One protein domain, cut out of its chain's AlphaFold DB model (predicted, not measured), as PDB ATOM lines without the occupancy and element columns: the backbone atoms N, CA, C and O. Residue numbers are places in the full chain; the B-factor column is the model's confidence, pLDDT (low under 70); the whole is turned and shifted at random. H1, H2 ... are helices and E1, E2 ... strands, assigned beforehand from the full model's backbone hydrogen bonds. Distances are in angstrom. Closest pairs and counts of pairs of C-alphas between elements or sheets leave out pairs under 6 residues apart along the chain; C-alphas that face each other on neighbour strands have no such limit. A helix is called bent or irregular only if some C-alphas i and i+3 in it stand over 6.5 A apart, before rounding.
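This is residues 48 to 164 of the 164 residues of an uncharacterized protein of Bacillus manliponensis (UniProt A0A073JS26). A strongly twisted sheet is built on two long, bent strands, E3 and E6, side by side; the small hairpin of E1 and E2 packs beside E7 toward one end, and E5 with the short helix H1 is toward the other. A long loop, residues 115 to 139, joins E5 to E6. The printed part has 117 residues, with E1, E2, E3, E4, H1, E5, E6 and E7 in this order; under half of the residues are in named elements, and the class is mostly strand. The five-strand sheet is branched and its neighbour pairs are antiparallel. The whole is compact, with a radius of gyration of the C-alphas of 14.3 A and spans of 38 by 28 by 28 A.

E6, residues 140 to 151, has three neighbours. E3, residues 67 to 78, lies on one side of it, antiparallel at 137 degrees, with N 75 and O 148 at 2.8 A. On the other side are E5, residues 111 to 114, with N 112 and O 142 at 2.9 A, and E7, residues 158 to 163, with N 149 and O 160 at 2.9 A. The pairing is staggered: E6 pairs with E5 over residues 140 to 143, and with E7 over 146 to 151. E5, E6 and E7 form a meander, each strand the antiparallel neighbour of the one before. E4, residues 85 to 89, forms a hairpin with E3, with N 76 and O 87 at 2.9 A. E1, residues 48 to 53, and E2, residues 56 to 63, form a separate hairpin, with N 50 and O 61 at 2.8 A. The closest C-alphas of E1 and E7 are those of His 51 and Trp 159, 4.9 A apart. H1, residues 101 to 104, is on the branched sheet at a height of 6.7 A, over none of its strands, but only just: 2 of its 4 C-alphas fall on E5. H1 is too short for an O i to N i+4 pair; its one O i to N i+3 pair is within range.

E6 is 27.1 A long, from C-alpha 140 at (-48.966, 37.670, 2.692), and bends by 85 degrees at residue 143. E3, 27.0 A, bends by 84 degrees at residue 72. E2, 17.3 A, bends by 71 degrees at residue 60. E7, also 17.3 A, ends with C-alpha 163 at (-44.109, 57.958, 4.082). E1 begins with C-alpha 48 at (-33.277, 63.335, 4.331).

The C-alphas farthest apart, those of Val 66 and Pro 132, are 44.0 A apart. The printed part has no cut. The long links are E4 to H1 and E5 to E6. Residues 91 to 100 and 126 to 133 have pLDDT under 70.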
ATOM      1  N   LYS A  48     -32.491  63.996   3.277       90.94
ATOM      2  CA  LYS A  48     -33.277  63.335   4.331       90.94
ATOM      3  C   LYS A  48     -32.900  63.861   5.703       90.94
ATOM      4  O   LYS A  48     -31.720  64.059   5.977       90.94
ATOM      5  N   SER A  49     -33.889  64.086   6.560       93.12
ATOM      6  CA  SER A  49     -33.657  64.398   7.968       93.12
ATOM      7  C   SER A  49     -33.162  63.161   8.713       93.12
ATOM      8  O   SER A  49     -33.634  62.049   8.480       93.12
ATOM      9  N   LEU A  50     -32.207  63.370   9.612       93.88
ATOM     10  CA  LEU A  50     -31.697  62.363  10.529       93.88
ATOM     11  C   LEU A  50     -32.361  62.500  11.886       93.88
ATOM     12  O   LEU A  50     -32.496  63.606  12.409       93.88
ATOM     13  N   HIS A  51     -32.690  61.356  12.469       92.69
ATOM     14  CA  HIS A  51     -33.373  61.234  13.749       92.69
ATOM     15  C   HIS A  51     -32.622  60.260  14.663       92.69
ATOM     16  O   HIS A  51     -31.919  59.361  14.199       92.69
ATOM     17  N   ASN A  52     -32.772  60.425  15.977       91.38
ATOM     18  CA  ASN A  52     -32.195  59.487  16.949       91.38
ATOM     19  C   ASN A  52     -33.022  58.201  17.094       91.38
ATOM     20  O   ASN A  52     -32.478  57.173  17.476       91.38
ATOM     21  N   SER A  53     -34.324  58.257  16.812       88.69
ATOM     22  CA  SER A  53     -35.241  57.117  16.850       88.69
ATOM     23  C   SER A  53     -36.455  57.417  15.965       88.69
ATOM     24  O   SER A  53     -36.842  58.585  15.891       88.69
ATOM     25  N   PRO A  54     -37.092  56.412  15.344       87.94
ATOM     26  CA  PRO A  54     -38.348  56.596  14.619       87.94
ATOM     27  C   PRO A  54     -39.478  57.165  15.489       87.94
ATOM     28  O   PRO A  54     -40.298  57.950  15.017       87.94
ATOM     29  N   ASP A  55     -39.503  56.798  16.775       84.44
ATOM     30  CA  ASP A  55     -40.533  57.235  17.728       84.44
ATOM     31  C   ASP A  55     -40.297  58.685  18.213       84.44
ATOM     32  O   ASP A  55     -41.148  59.264  18.888       84.44
ATOM     33  N   ASN A  56     -39.156  59.303  17.860       80.00
ATOM     34  CA  ASN A  56     -38.831  60.693  18.182       80.00
ATOM     35  C   ASN A  56     -38.561  61.509  16.901       80.00
ATOM     36  O   ASN A  56     -37.460  61.441  16.346       80.00
ATOM     37  N   PRO A  57     -39.503  62.368  16.470       70.94
ATOM     38  CA  PRO A  57     -39.389  63.109  15.216       70.94
ATOM     39  C   PRO A  57     -38.366  64.258  15.258       70.94
ATOM     40  O   PRO A  57     -38.211  64.965  14.265       70.94
ATOM     41  N   THR A  58     -37.647  64.466  16.367       85.12
ATOM     42  CA  THR A  58     -36.634  65.528  16.464       85.12
ATOM     43  C   THR A  58     -35.533  65.313  15.431       85.12
ATOM     44  O   THR A  58     -34.855  64.282  15.424       85.12
ATOM     45  N   VAL A  59     -35.349  66.310  14.568       91.50
ATOM     46  CA  VAL A  59     -34.284  66.319  13.566       91.50
ATOM     47  C   VAL A  59     -32.967  66.672  14.245       91.50
ATOM     48  O   VAL A  59     -32.858  67.712  14.890       91.50
ATOM     49  N   VAL A  60     -31.959  65.817  14.084       93.69
ATOM     50  CA  VAL A  60     -30.617  66.035  14.644       93.69
ATOM     51  C   VAL A  60     -29.592  66.448  13.598       93.69
ATOM     52  O   VAL A  60     -28.611  67.103  13.937       93.69
ATOM     53  N   ASN A  61     -29.797  66.065  12.336       94.62
ATOM     54  CA  ASN A  61     -28.986  66.493  11.197       94.62
ATOM     55  C   ASN A  61     -29.692  66.120   9.881       94.62
ATOM     56  O   ASN A  61     -30.872  65.776   9.890       94.62
ATOM     57  N   TYR A  62     -28.975  66.148   8.760       93.62
ATOM     58  CA  TYR A  62     -29.457  65.748   7.447       93.62
ATOM     59  C   TYR A  62     -28.431  64.882   6.711       93.62
ATOM     60  O   TYR A  62     -27.224  65.013   6.912       93.62
ATOM     61  N   VAL A  63     -28.923  64.024   5.821       91.75
ATOM     62  CA  VAL A  63     -28.135  63.312   4.813       91.75
ATOM     63  C   VAL A  63     -28.322  64.018   3.481       91.75
ATOM     64  O   VAL A  63     -29.456  64.222   3.040       91.75
ATOM     65  N   SER A  64     -27.218  64.394   2.840       90.00
ATOM     66  CA  SER A  64     -27.222  64.999   1.505       90.00
ATOM     67  C   SER A  64     -27.767  64.031   0.444       90.00
ATOM     68  O   SER A  64     -27.609  62.818   0.590       90.00
ATOM     69  N   PRO A  65     -28.386  64.536  -0.633       88.69
ATOM     70  CA  PRO A  65     -28.869  63.699  -1.722       88.69
ATOM     71  C   PRO A  65     -27.722  63.097  -2.540       88.69
ATOM     72  O   PRO A  65     -26.578  63.535  -2.459       88.69
ATOM     73  N   VAL A  66     -28.089  62.141  -3.390       88.19
ATOM     74  CA  VAL A  66     -27.252  61.440  -4.367       88.19
ATOM     75  C   VAL A  66     -26.129  60.635  -3.709       88.19
ATOM     76  O   VAL A  66     -24.957  60.756  -4.053       88.19
ATOM     77  N   GLN A  67     -26.498  59.795  -2.743       91.75
ATOM     78  CA  GLN A  67     -25.580  58.834  -2.133       91.75
ATOM     79  C   GLN A  67     -26.310  57.576  -1.672       91.75
ATOM     80  O   GLN A  67     -27.508  57.609  -1.399       91.75
ATOM     81  N   ASP A  68     -25.558  56.490  -1.534       92.69
ATOM     82  CA  ASP A  68     -26.057  55.256  -0.945       92.69
ATOM     83  C   ASP A  68     -25.598  55.161   0.503       92.69
ATOM     84  O   ASP A  68     -24.405  55.255   0.795       92.69
ATOM     85  N   VAL A  69     -26.548  54.951   1.408       93.19
ATOM     86  CA  VAL A  69     -26.279  54.795   2.839       93.19
ATOM     87  C   VAL A  69     -26.487  53.349   3.247       93.19
ATOM     88  O   VAL A  69     -27.465  52.722   2.842       93.19
ATOM     89  N   HIS A  70     -25.553  52.806   4.023       92.38
ATOM     90  CA  HIS A  70     -25.658  51.441   4.528       92.38
ATOM     91  C   HIS A  70     -26.814  51.344   5.527       92.38
ATOM     92  O   HIS A  70     -26.881  52.144   6.458       92.38
ATOM     93  N   VAL A  71     -27.707  50.375   5.323       91.00
ATOM     94  CA  VAL A  71     -28.882  50.125   6.160       91.00
ATOM     95  C   VAL A  71     -28.583  48.970   7.106       91.00
ATOM     96  O   VAL A  71     -28.351  47.843   6.676       91.00
ATOM     97  N   ARG A  72     -28.624  49.259   8.407       88.88
ATOM     98  CA  ARG A  72     -28.380  48.298   9.491       88.88
ATOM     99  C   ARG A  72     -29.623  47.496   9.850       88.88
ATOM    100  O   ARG A  72     -29.506  46.343  10.240       88.88
ATOM    101  N   GLN A  73     -30.792  48.128   9.761       88.50
ATOM    102  CA  GLN A  73     -32.111  47.550  10.019       88.50
ATOM    103  C   GLN A  73     -33.207  48.467   9.470       88.50
ATOM    104  O   GLN A  73     -32.964  49.643   9.183       88.50
ATOM    105  N   ALA A  74     -34.418  47.928   9.358       90.38
ATOM    106  CA  ALA A  74     -35.607  48.674   8.991       90.38
ATOM    107  C   ALA A  74     -36.770  48.399   9.948       90.38
ATOM    108  O   ALA A  74     -36.989  47.260  10.363       90.38
ATOM    109  N   SER A  75     -37.555  49.438  10.217       91.38
ATOM    110  CA  SER A  75     -38.853  49.350  10.884       91.38
ATOM    111  C   SER A  75     -39.936  49.772   9.896       91.38
ATOM    112  O   SER A  75     -39.876  50.867   9.338       91.38
ATOM    113  N   ILE A  76     -40.920  48.907   9.661       91.94
ATOM    114  CA  ILE A  76     -41.944  49.085   8.623       91.94
ATOM    115  C   ILE A  76     -43.317  49.089   9.275       91.94
ATOM    116  O   ILE A  76     -43.691  48.126   9.936       91.94
ATOM    117  N   LYS A  77     -44.072  50.165   9.090       93.50
ATOM    118  CA  LYS A  77     -45.444  50.282   9.571       93.50
ATOM    119  C   LYS A  77     -46.397  49.750   8.518       93.50
ATOM    120  O   LYS A  77     -46.352  50.208   7.377       93.50
ATOM    121  N   ILE A  78     -47.266  48.835   8.914       93.44
ATOM    122  CA  ILE A  78     -48.231  48.175   8.039       93.44
ATOM    123  C   ILE A  78     -49.642  48.261   8.613       93.44
ATOM    124  O   ILE A  78     -49.823  48.361   9.833       93.44
ATOM    125  N   ASP A  79     -50.634  48.161   7.735       90.81
ATOM    126  CA  ASP A  79     -52.023  47.960   8.139       90.81
ATOM    127  C   ASP A  79     -52.266  46.481   8.475       90.81
ATOM    128  O   ASP A  79     -51.885  45.578   7.728       90.81
ATOM    129  N   THR A  80     -52.915  46.218   9.611       88.50
ATOM    130  CA  THR A  80     -53.298  44.861  10.029       88.50
ATOM    131  C   THR A  80     -54.734  44.836  10.546       88.50
ATOM    132  O   THR A  80     -55.320  45.873  10.856       88.50
ATOM    133  N   TRP A  81     -55.292  43.638  10.731       83.62
ATOM    134  CA  TRP A  81     -56.599  43.445  11.373       83.62
ATOM    135  C   TRP A  81     -56.641  43.920  12.841       83.62
ATOM    136  O   TRP A  81     -57.720  44.118  13.392       83.62
ATOM    137  N   LEU A  82     -55.479  44.146  13.466       84.88
ATOM    138  CA  LEU A  82     -55.320  44.721  14.807       84.88
ATOM    139  C   LEU A  82     -55.141  46.255  14.790       84.88
ATOM    140  O   LEU A  82     -54.880  46.865  15.834       84.88
ATOM    141  N   GLY A  83     -55.238  46.878  13.613       88.25
ATOM    142  CA  GLY A  83     -54.831  48.256  13.344       88.25
ATOM    143  C   GLY A  83     -53.376  48.352  12.882       88.25
ATOM    144  O   GLY A  83     -52.736  47.345  12.579       88.25
ATOM    145  N   GLU A  84     -52.833  49.564  12.835       90.50
ATOM    146  CA  GLU A  84     -51.455  49.785  12.391       90.50
ATOM    147  C   GLU A  84     -50.448  49.105  13.332       90.50
ATOM    148  O   GLU A  84     -50.540  49.225  14.561       90.50
ATOM    149  N   ARG A  85     -49.482  48.381  12.767       91.38
ATOM    150  CA  ARG A  85     -48.428  47.683  13.518       91.38
ATOM    151  C   ARG A  85     -47.083  47.810  12.823       91.38
ATOM    152  O   ARG A  85     -47.013  48.085  11.630       91.38
ATOM    153  N   TRP A  86     -46.017  47.602  13.584       91.12
ATOM    154  CA  TRP A  86     -44.645  47.650  13.097       91.12
ATOM    155  C   TRP A  86     -44.083  46.250  12.877       91.12
ATOM    156  O   TRP A  86     -44.253  45.367  13.713       91.12
ATOM    157  N   LEU A  87     -43.361  46.080  11.778       89.94
ATOM    158  CA  LEU A  87     -42.468  44.966  11.488       89.94
ATOM    159  C   LEU A  87     -41.022  45.431  11.597       89.94
ATOM    160  O   LEU A  87     -40.723  46.598  11.342       89.94
ATOM    161  N   ARG A  88     -40.121  44.505  11.928       87.00
ATOM    162  CA  ARG A  88     -38.678  44.761  11.942       87.00
ATOM    163  C   ARG A  88     -37.966  43.834  10.985       87.00
ATOM    164  O   ARG A  88     -38.150  42.622  11.044       87.00
ATOM    165  N   TYR A  89     -37.131  44.423  10.145       83.00
ATOM    166  CA  TYR A  89     -36.256  43.717   9.227       83.00
ATOM    167  C   TYR A  89     -34.815  43.978   9.625       83.00
ATOM    168  O   TYR A  89     -34.346  45.115   9.602       83.00
ATOM    169  N   HIS A  90     -34.101  42.914   9.971       73.94
ATOM    170  CA  HIS A  90     -32.656  42.964  10.127       73.94
ATOM    171  C   HIS A  90     -32.051  42.364   8.852       73.94
ATOM    172  O   HIS A  90     -32.263  41.175   8.607       73.94
ATOM    173  N   PRO A  91     -31.346  43.139   8.008       60.81
ATOM    174  CA  PRO A  91     -30.582  42.568   6.912       60.81
ATOM    175  C   PRO A  91     -29.587  41.565   7.504       60.81
ATOM    176  O   PRO A  91     -28.713  41.927   8.292       60.81
ATOM    177  N   LEU A  92     -29.777  40.282   7.190       55.53
ATOM    178  CA  LEU A  92     -28.932  39.223   7.723       55.53
ATOM    179  C   LEU A  92     -27.481  39.444   7.304       55.53
ATOM    180  O   LEU A  92     -27.167  39.623   6.127       55.53
ATOM    181  N   ILE A  93     -26.586  39.334   8.279       50.19
ATOM    182  CA  ILE A  93     -25.172  39.109   8.023       50.19
ATOM    183  C   ILE A  93     -25.029  37.610   7.728       50.19
ATOM    184  O   ILE A  93     -25.017  36.797   8.644       50.19
ATOM    185  N   TYR A  94     -24.905  37.273   6.441       39.56
ATOM    186  CA  TYR A  94     -24.430  35.986   5.909       39.56
ATOM    187  C   TYR A  94     -25.364  34.751   6.007       39.56
ATOM    188  O   TYR A  94     -25.612  34.196   7.071       39.56
ATOM    189  N   GLY A  95     -25.766  34.224   4.840       41.12
ATOM    190  CA  GLY A  95     -26.023  32.786   4.628       41.12
ATOM    191  C   GLY A  95     -27.457  32.253   4.760       41.12
ATOM    192  O   GLY A  95     -27.694  31.116   4.359       41.12
ATOM    193  N   GLY A  96     -28.415  33.030   5.265       43.22
ATOM    194  CA  GLY A  96     -29.833  32.646   5.279       43.22
ATOM    195  C   GLY A  96     -30.573  33.203   4.066       43.22
ATOM    196  O   GLY A  96     -30.501  34.403   3.812       43.22
ATOM    197  N   VAL A  97     -31.297  32.357   3.329       41.66
ATOM    198  CA  VAL A  97     -32.226  32.780   2.265       41.66
ATOM    199  C   VAL A  97     -33.472  33.386   2.920       41.66
ATOM    200  O   VAL A  97     -34.532  32.778   2.945       41.66
ATOM    201  N   HIS A  98     -33.328  34.564   3.518       51.66
ATOM    202  CA  HIS A  98     -34.461  35.448   3.753       51.66
ATOM    203  C   HIS A  98     -34.441  36.430   2.594       51.66
ATOM    204  O   HIS A  98     -33.392  37.022   2.319       51.66
ATOM    205  N   ASP A  99     -35.554  36.549   1.875       55.03
ATOM    206  CA  ASP A  99     -35.664  37.530   0.803       55.03
ATOM    207  C   ASP A  99     -35.223  38.888   1.345       55.03
ATOM    208  O   ASP A  99     -35.776  39.405   2.318       55.03
ATOM    209  N   SER A 100     -34.137  39.413   0.769       68.25
ATOM    210  CA  SER A 100     -33.582  40.702   1.165       68.25
ATOM    211  C   SER A 100     -34.705  41.740   1.163       68.25
ATOM    212  O   SER A 100     -35.579  41.675   0.304       68.25
ATOM    213  N   LEU A 101     -34.691  42.708   2.086       77.56
ATOM    214  CA  LEU A 101     -35.726  43.752   2.152       77.56
ATOM    215  C   LEU A 101     -35.993  44.413   0.782       77.56
ATOM    216  O   LEU A 101     -37.123  44.779   0.488       77.56
ATOM    217  N   HIS A 102     -34.968  44.486  -0.071       78.25
ATOM    218  CA  HIS A 102     -35.051  44.885  -1.479       78.25
ATOM    219  C   HIS A 102     -36.058  44.080  -2.327       78.25
ATOM    220  O   HIS A 102     -36.706  44.661  -3.185       78.25
ATOM    221  N   HIS A 103     -36.199  42.767  -2.120       79.56
ATOM    222  CA  HIS A 103     -37.190  41.936  -2.819       79.56
ATOM    223  C   HIS A 103     -38.569  41.977  -2.163       79.56
ATOM    224  O   HIS A 103     -39.573  41.781  -2.840       79.56
ATOM    225  N   ALA A 104     -38.618  42.187  -0.846       85.44
ATOM    226  CA  ALA A 104     -39.867  42.165  -0.099       85.44
ATOM    227  C   ALA A 104     -40.646  43.484  -0.215       85.44
ATOM    228  O   ALA A 104     -41.872  43.457  -0.228       85.44
ATOM    229  N   LEU A 105     -39.960  44.631  -0.262       87.62
ATOM    230  CA  LEU A 105     -40.580  45.957  -0.245       87.62
ATOM    231  C   LEU A 105     -40.645  46.571  -1.649       87.62
ATOM    232  O   LEU A 105     -39.617  46.949  -2.210       87.62
ATOM    233  N   ASP A 106     -41.860  46.784  -2.149       89.12
ATOM    234  CA  ASP A 106     -42.129  47.671  -3.279       89.12
ATOM    235  C   ASP A 106     -42.544  49.049  -2.745       89.12
ATOM    236  O   ASP A 106     -43.708  49.315  -2.435       89.12
ATOM    237  N   ALA A 107     -41.566  49.947  -2.623       85.94
ATOM    238  CA  ALA A 107     -41.798  51.316  -2.165       85.94
ATOM    239  C   ALA A 107     -42.665  52.135  -3.140       85.94
ATOM    240  O   ALA A 107     -43.330  53.079  -2.718       85.94
ATOM    241  N   GLY A 108     -42.679  51.778  -4.430       85.56
ATOM    242  CA  GLY A 108     -43.473  52.466  -5.447       85.56
ATOM    243  C   GLY A 108     -44.964  52.137  -5.367       85.56
ATOM    244  O   GLY A 108     -45.783  52.980  -5.729       85.56
ATOM    245  N   GLN A 109     -45.308  50.938  -4.890       88.94
ATOM    246  CA  GLN A 109     -46.691  50.500  -4.657       88.94
ATOM    247  C   GLN A 109     -47.120  50.555  -3.188       88.94
ATOM    248  O   GLN A 109     -48.282  50.296  -2.890       88.94
ATOM    249  N   ALA A 110     -46.212  50.919  -2.278       90.88
ATOM    250  CA  ALA A 110     -46.444  50.848  -0.839       90.88
ATOM    251  C   ALA A 110     -46.818  49.426  -0.376       90.88
ATOM    252  O   ALA A 110     -47.657  49.261   0.506       90.88
ATOM    253  N   ASP A 111     -46.185  48.404  -0.953       91.81
ATOM    254  CA  ASP A 111     -46.471  47.001  -0.660       91.81
ATOM    255  C   ASP A 111     -45.261  46.306  -0.037       91.81
ATOM    256  O   ASP A 111     -44.112  46.522  -0.424       91.81
ATOM    257  N   LEU A 112     -45.529  45.432   0.930       91.69
ATOM    258  CA  LEU A 112     -44.541  44.542   1.524       91.69
ATOM    259  C   LEU A 112     -45.012  43.098   1.386       91.69
ATOM    260  O   LEU A 112     -46.040  42.713   1.945       91.69
ATOM    261  N   TYR A 113     -44.226  42.278   0.699       91.50
ATOM    262  CA  TYR A 113     -44.402  40.836   0.671       91.50
ATOM    263  C   TYR A 113     -43.727  40.209   1.891       91.50
ATOM    264  O   TYR A 113     -42.512  40.023   1.945       91.50
ATOM    265  N   VAL A 114     -44.534  39.892   2.901       89.19
ATOM    266  CA  VAL A 114     -44.088  39.143   4.073       89.19
ATOM    267  C   VAL A 114     -43.909  37.686   3.647       89.19
ATOM    268  O   VAL A 114     -44.875  37.024   3.271       89.19
ATOM    269  N   THR A 115     -42.682  37.176   3.705       84.19
ATOM    270  CA  THR A 115     -42.324  35.836   3.197       84.19
ATOM    271  C   THR A 115     -42.406  34.741   4.261       84.19
ATOM    272  O   THR A 115     -42.552  33.563   3.938       84.19
ATOM    273  N   GLU A 116     -42.375  35.119   5.538       84.56
ATOM    274  CA  GLU A 116     -42.424  34.214   6.688       84.56
ATOM    275  C   GLU A 116     -43.284  34.779   7.829       84.56
ATOM    276  O   GLU A 116     -43.792  35.894   7.762       84.56
ATOM    277  N   ARG A 117     -43.482  34.015   8.906       86.75
ATOM    278  CA  ARG A 117     -44.187  34.543  10.079       86.75
ATOM    279  C   ARG A 117     -43.318  35.596  10.775       86.75
ATOM    280  O   ARG A 117     -42.282  35.248  11.330       86.75
ATOM    281  N   MET A 118     -43.785  36.841  10.835       86.62
ATOM    282  CA  MET A 118     -43.088  37.940  11.509       86.62
ATOM    283  C   MET A 118     -43.831  38.427  12.756       86.62
ATOM    284  O   MET A 118     -45.061  38.393  12.810       86.62
ATOM    285  N   ILE A 119     -43.080  38.907  13.749       87.62
ATOM    286  CA  ILE A 119     -43.615  39.526  14.970       87.62
ATOM    287  C   ILE A 119     -44.090  40.951  14.675       87.62
ATOM    288  O   ILE A 119     -43.384  41.721  14.024       87.62
ATOM    289  N   LEU A 120     -45.264  41.300  15.199       89.06
ATOM    290  CA  LEU A 120     -45.838  42.638  15.155       89.06
ATOM    291  C   LEU A 120     -45.529  43.405  16.444       89.06
ATOM    292  O   LEU A 120     -45.717  42.903  17.552       89.06
ATOM    293  N   TYR A 121     -45.114  44.659  16.295       86.06
ATOM    294  CA  TYR A 121     -44.774  45.562  17.393       86.06
ATOM    295  C   TYR A 121     -45.724  46.763  17.431       86.06
ATOM    296  O   TYR A 121     -46.237  47.212  16.402       86.06
ATOM    297  N   LYS A 122     -45.949  47.321  18.627       85.06
ATOM    298  CA  LYS A 122     -46.711  48.574  18.785       85.06
ATOM    299  C   LYS A 122     -45.899  49.817  18.427       85.06
ATOM    300  O   LYS A 122     -46.482  50.805  17.993       85.06
ATOM    301  N   THR A 123     -44.580  49.770  18.593       85.19
ATOM    302  CA  THR A 123     -43.674  50.896  18.332       85.19
ATOM    303  C   THR A 123     -42.549  50.476  17.397       85.19
ATOM    304  O   THR A 123     -42.215  49.290  17.274       85.19
ATOM    305  N   ALA A 124     -41.954  51.460  16.729       84.19
ATOM    306  CA  ALA A 124     -40.900  51.217  15.759       84.19
ATOM    307  C   ALA A 124     -39.566  50.821  16.421       84.19
ATOM    308  O   ALA A 124     -38.737  50.200  15.754       84.19
ATOM    309  N   TRP A 125     -39.367  51.145  17.709       75.94
ATOM    310  CA  TRP A 125     -38.092  50.960  18.417       75.94
ATOM    311  C   TRP A 125     -38.128  50.016  19.636       75.94
ATOM    312  O   TRP A 125     -37.187  49.246  19.827       75.94
ATOM    313  N   GLN A 126     -39.164  50.024  20.488       66.75
ATOM    314  CA  GLN A 126     -39.071  49.323  21.785       66.75
ATOM    315  C   GLN A 126     -39.088  47.794  21.645       66.75
ATOM    316  O   GLN A 126     -39.983  47.220  21.033       66.75
ATOM    317  N   ASN A 127     -38.084  47.131  22.223       55.41
ATOM    318  CA  ASN A 127     -37.809  45.690  22.109       55.41
ATOM    319  C   ASN A 127     -38.783  44.772  22.860       55.41
ATOM    320  O   ASN A 127     -38.502  43.587  23.030       55.41
ATOM    321  N   GLU A 128     -39.917  45.284  23.317       54.00
ATOM    322  CA  GLU A 128     -40.862  44.480  24.072       54.00
ATOM    323  C   GLU A 128     -41.875  43.863  23.110       54.00
ATOM    324  O   GLU A 128     -42.834  44.500  22.670       54.00
ATOM    325  N   ALA A 129     -41.665  42.584  22.785       52.91
ATOM    326  CA  ALA A 129     -42.799  41.720  22.504       52.91
ATOM    327  C   ALA A 129     -43.732  41.833  23.716       52.91
ATOM    328  O   ALA A 129     -43.323  41.569  24.849       52.91
ATOM    329  N   LEU A 130     -44.950  42.320  23.503       48.44
ATOM    330  CA  LEU A 130     -45.903  42.505  24.587       48.44
ATOM    331  C   LEU A 130     -46.347  41.134  25.094       48.44
ATOM    332  O   LEU A 130     -47.246  40.512  24.537       48.44
ATOM    333  N   GLY A 131     -45.707  40.668  26.160       54.94
ATOM    334  CA  GLY A 131     -46.062  39.425  26.834       54.94
ATOM    335  C   GLY A 131     -45.583  38.143  26.131       54.94
ATOM    336  O   GLY A 131     -44.870  38.186  25.131       54.94
ATOM    337  N   PRO A 132     -45.952  36.971  26.681       59.59
ATOM    338  CA  PRO A 132     -45.428  35.667  26.261       59.59
ATOM    339  C   PRO A 132     -45.871  35.219  24.858       59.59
ATOM    340  O   PRO A 132     -45.333  34.243  24.341       59.59
ATOM    341  N   PHE A 133     -46.831  35.914  24.240       66.19
ATOM    342  CA  PHE A 133     -47.378  35.591  22.923       66.19
ATOM    343  C   PHE A 133     -47.440  36.859  22.061       66.19
ATOM    344  O   PHE A 133     -48.431  37.585  22.129       66.19
ATOM    345  N   PRO A 134     -46.393  37.163  21.275       77.38
ATOM    346  CA  PRO A 134     -46.444  38.289  20.354       77.38
ATOM    347  C   PRO A 134     -47.507  38.065  19.273       77.38
ATOM    348  O   PRO A 134     -47.631  36.964  18.732       77.38
ATOM    349  N   ASP A 135     -48.219  39.131  18.907       86.25
ATOM    350  CA  ASP A 135     -49.011  39.148  17.681       86.25
ATOM    351  C   ASP A 135     -48.084  38.906  16.483       86.25
ATOM    352  O   ASP A 135     -46.949  39.390  16.443       86.25
ATOM    353  N   THR A 136     -48.555  38.149  15.491       89.56
ATOM    354  CA  THR A 136     -47.762  37.844  14.297       89.56
ATOM    355  C   THR A 136     -48.557  38.062  13.023       89.56
ATOM    356  O   THR A 136     -49.785  37.971  13.008       89.56
ATOM    357  N   VAL A 137     -47.832  38.319  11.940       90.00
ATOM    358  CA  VAL A 137     -48.349  38.297  10.575       90.00
ATOM    359  C   VAL A 137     -47.739  37.095   9.858       90.00
ATOM    360  O   VAL A 137     -46.538  36.855   9.944       90.00
ATOM    361  N   THR A 138     -48.573  36.277   9.223       90.69
ATOM    362  CA  THR A 138     -48.139  35.142   8.389       90.69
ATOM    363  C   THR A 138     -47.890  35.597   6.951       90.69
ATOM    364  O   THR A 138     -48.344  36.693   6.608       90.69
ATOM    365  N   PRO A 139     -47.236  34.776   6.105       92.50
ATOM    366  CA  PRO A 139     -46.892  35.174   4.746       92.50
ATOM    367  C   PRO A 139     -48.086  35.713   3.959       92.50
ATOM    368  O   PRO A 139     -49.103  35.030   3.841       92.50
ATOM    369  N   GLN A 140     -47.967  36.950   3.481       92.50
ATOM    370  CA  GLN A 140     -48.966  37.670   2.692       92.50
ATOM    371  C   GLN A 140     -48.376  38.994   2.191       92.50
ATOM    372  O   GLN A 140     -47.382  39.483   2.730       92.50
ATOM    373  N   THR A 141     -49.028  39.612   1.211       93.25
ATOM    374  CA  THR A 141     -48.762  41.012   0.860       93.25
ATOM    375  C   THR A 141     -49.553  41.930   1.786       93.25
ATOM    376  O   THR A 141     -50.750  41.719   1.989       93.25
ATOM    377  N   VAL A 142     -48.894  42.939   2.352       93.81
ATOM    378  CA  VAL A 142     -49.505  43.949   3.227       93.81
ATOM    379  C   VAL A 142     -49.205  45.355   2.722       93.81
ATOM    380  O   VAL A 142     -48.133  45.602   2.172       93.81
ATOM    381  N   ASN A 143     -50.131  46.283   2.965       94.06
ATOM    382  CA  ASN A 143     -49.913  47.693   2.666       94.06
ATOM    383  C   ASN A 143     -48.988  48.329   3.712       94.06
ATOM    384  O   ASN A 143     -49.168  48.153   4.921       94.06
ATOM    385  N   VAL A 144     -48.013  49.089   3.229       92.56
ATOM    386  CA  VAL A 144     -47.032  49.833   4.008       92.56
ATOM    387  C   VAL A 144     -47.489  51.277   4.133       92.56
ATOM    388  O   VAL A 144     -47.778  51.938   3.147       92.56
ATOM    389  N   LYS A 145     -47.491  51.798   5.358       92.19
ATOM    390  CA  LYS A 145     -47.736  53.220   5.630       92.19
ATOM    391  C   LYS A 145     -46.452  54.022   5.699       92.19
ATOM    392  O   LYS A 145     -46.389  55.172   5.274       92.19
ATOM    393  N   GLN A 146     -45.450  53.444   6.352       92.19
ATOM    394  CA  GLN A 146     -44.225  54.142   6.708       92.19
ATOM    395  C   GLN A 146     -43.064  53.171   6.764       92.19
ATOM    396  O   GLN A 146     -43.215  52.029   7.196       92.19
ATOM    397  N   VAL A 147     -41.886  53.660   6.404       92.06
ATOM    398  CA  VAL A 147     -40.642  52.917   6.555       92.06
ATOM    399  C   VAL A 147     -39.601  53.794   7.215       92.06
ATOM    400  O   VAL A 147     -39.470  54.978   6.911       92.06
ATOM    401  N   TRP A 148     -38.847  53.190   8.118       93.62
ATOM    402  CA  TRP A 148     -37.706  53.787   8.774       93.62
ATOM    403  C   TRP A 148     -36.487  52.904   8.582       93.62
ATOM    404  O   TRP A 148     -36.565  51.701   8.811       93.62
ATOM    405  N   TYR A 149     -35.362  53.505   8.210       92.75
ATOM    406  CA  TYR A 149     -34.079  52.816   8.088       92.75
ATOM    407  C   TYR A 149     -33.099  53.353   9.113       92.75
ATOM    408  O   TYR A 149     -32.895  54.567   9.187       92.75
ATOM    409  N   GLU A 150     -32.470  52.457   9.870       93.12
ATOM    410  CA  GLU A 150     -31.284  52.805  10.641       93.12
ATOM    411  C   GLU A 150     -30.074  52.718   9.720       93.12
ATOM    412  O   GLU A 150     -29.824  51.681   9.102       93.12
ATOM    413  N   ILE A 151     -29.318  53.803   9.635       94.25
ATOM    414  CA  ILE A 151     -28.179  53.934   8.741       94.25
ATOM    415  C   ILE A 151     -26.910  54.291   9.504       94.25
ATOM    416  O   ILE A 151     -26.953  54.932  10.560       94.25
ATOM    417  N   ASP A 152     -25.767  53.905   8.947       93.94
ATOM    418  CA  ASP A 152     -24.472  54.353   9.452       93.94
ATOM    419  C   ASP A 152     -24.217  55.818   9.071       93.94
ATOM    420  O   ASP A 152     -24.345  56.214   7.912       93.94
ATOM    421  N   THR A 153     -23.819  56.629  10.055       94.94
ATOM    422  CA  THR A 153     -23.429  58.031   9.849       94.94
ATOM    423  C   THR A 153     -22.203  58.382  10.690       94.94
ATOM    424  O   THR A 153     -21.856  57.678  11.639       94.94
ATOM    425  N   TRP A 154     -21.574  59.524  10.403       92.06
ATOM    426  CA  TRP A 154     -20.469  60.060  11.208       92.06
ATOM    427  C   TRP A 154     -20.887  60.482  12.631       92.06
ATOM    428  O   TRP A 154     -20.035  60.627  13.501       92.06
ATOM    429  N   LEU A 155     -22.192  60.636  12.892       93.38
ATOM    430  CA  LEU A 155     -22.767  60.856  14.227       93.38
ATOM    431  C   LEU A 155     -23.077  59.538  14.965       93.38
ATOM    432  O   LEU A 155     -23.776  59.549  15.985       93.38
ATOM    433  N   GLY A 156     -22.645  58.397  14.424       94.75
ATOM    434  CA  GLY A 156     -23.104  57.060  14.805       94.75
ATOM    435  C   GLY A 156     -24.422  56.673  14.118       94.75
ATOM    436  O   GLY A 156     -24.913  57.426  13.273       94.75
ATOM    437  N   PRO A 157     -25.026  55.525  14.471       94.25
ATOM    438  CA  PRO A 157     -26.296  55.089  13.895       94.25
ATOM    439  C   PRO A 157     -27.395  56.142  14.064       94.25
ATOM    440  O   PRO A 157     -27.500  56.783  15.118       94.25
ATOM    441  N   LYS A 158     -28.162  56.376  12.999       94.69
ATOM    442  CA  LYS A 158     -29.280  57.329  12.953       94.69
ATOM    443  C   LYS A 158     -30.384  56.797  12.057       94.69
ATOM    444  O   LYS A 158     -30.147  55.926  11.231       94.69
ATOM    445  N   TRP A 159     -31.574  57.362  12.199       94.19
ATOM    446  CA  TRP A 159     -32.763  56.934  11.480       94.19
ATOM    447  C   TRP A 159     -33.188  57.949  10.418       94.19
ATOM    448  O   TRP A 159     -33.154  59.156  10.664       94.19
ATOM    449  N   ILE A 160     -33.620  57.448   9.262       93.69
ATOM    450  CA  ILE A 160     -34.286  58.209   8.194       93.69
ATOM    451  C   ILE A 160     -35.663  57.602   7.919       93.69
ATOM    452  O   ILE A 160     -35.819  56.383   7.992       93.69
ATOM    453  N   GLY A 161     -36.655  58.441   7.616       92.75
ATOM    454  CA  GLY A 161     -38.042  58.018   7.410       92.75
ATOM    455  C   GLY A 161     -38.548  58.204   5.975       92.75
ATOM    456  O   GLY A 161     -38.049  59.030   5.210       92.75
ATOM    457  N   TYR A 162     -39.576  57.440   5.624       91.81
ATOM    458  CA  TYR A 162     -40.332  57.510   4.375       91.81
ATOM    459  C   TYR A 162     -41.823  57.315   4.664       91.81
ATOM    460  O   TYR A 162     -42.188  56.349   5.335       91.81
ATOM    461  N   ASN A 163     -42.673  58.227   4.185       89.25
ATOM    462  CA  ASN A 163     -44.109  57.958   4.082       89.25
ATOM    463  C   ASN A 163     -44.373  57.331   2.716       89.25
ATOM    464  O   ASN A 163     -43.766  57.769   1.732       89.25
ATOM    465  N   MET A 164     -45.250  56.334   2.693       86.56
ATOM    466  CA  MET A 164     -45.638  55.608   1.488       86.56
ATOM    467  C   MET A 164     -47.010  56.041   0.990       86.56
ATOM    468  O   MET A 164     -47.865  56.380   1.844       86.56
TER     469      MET A 164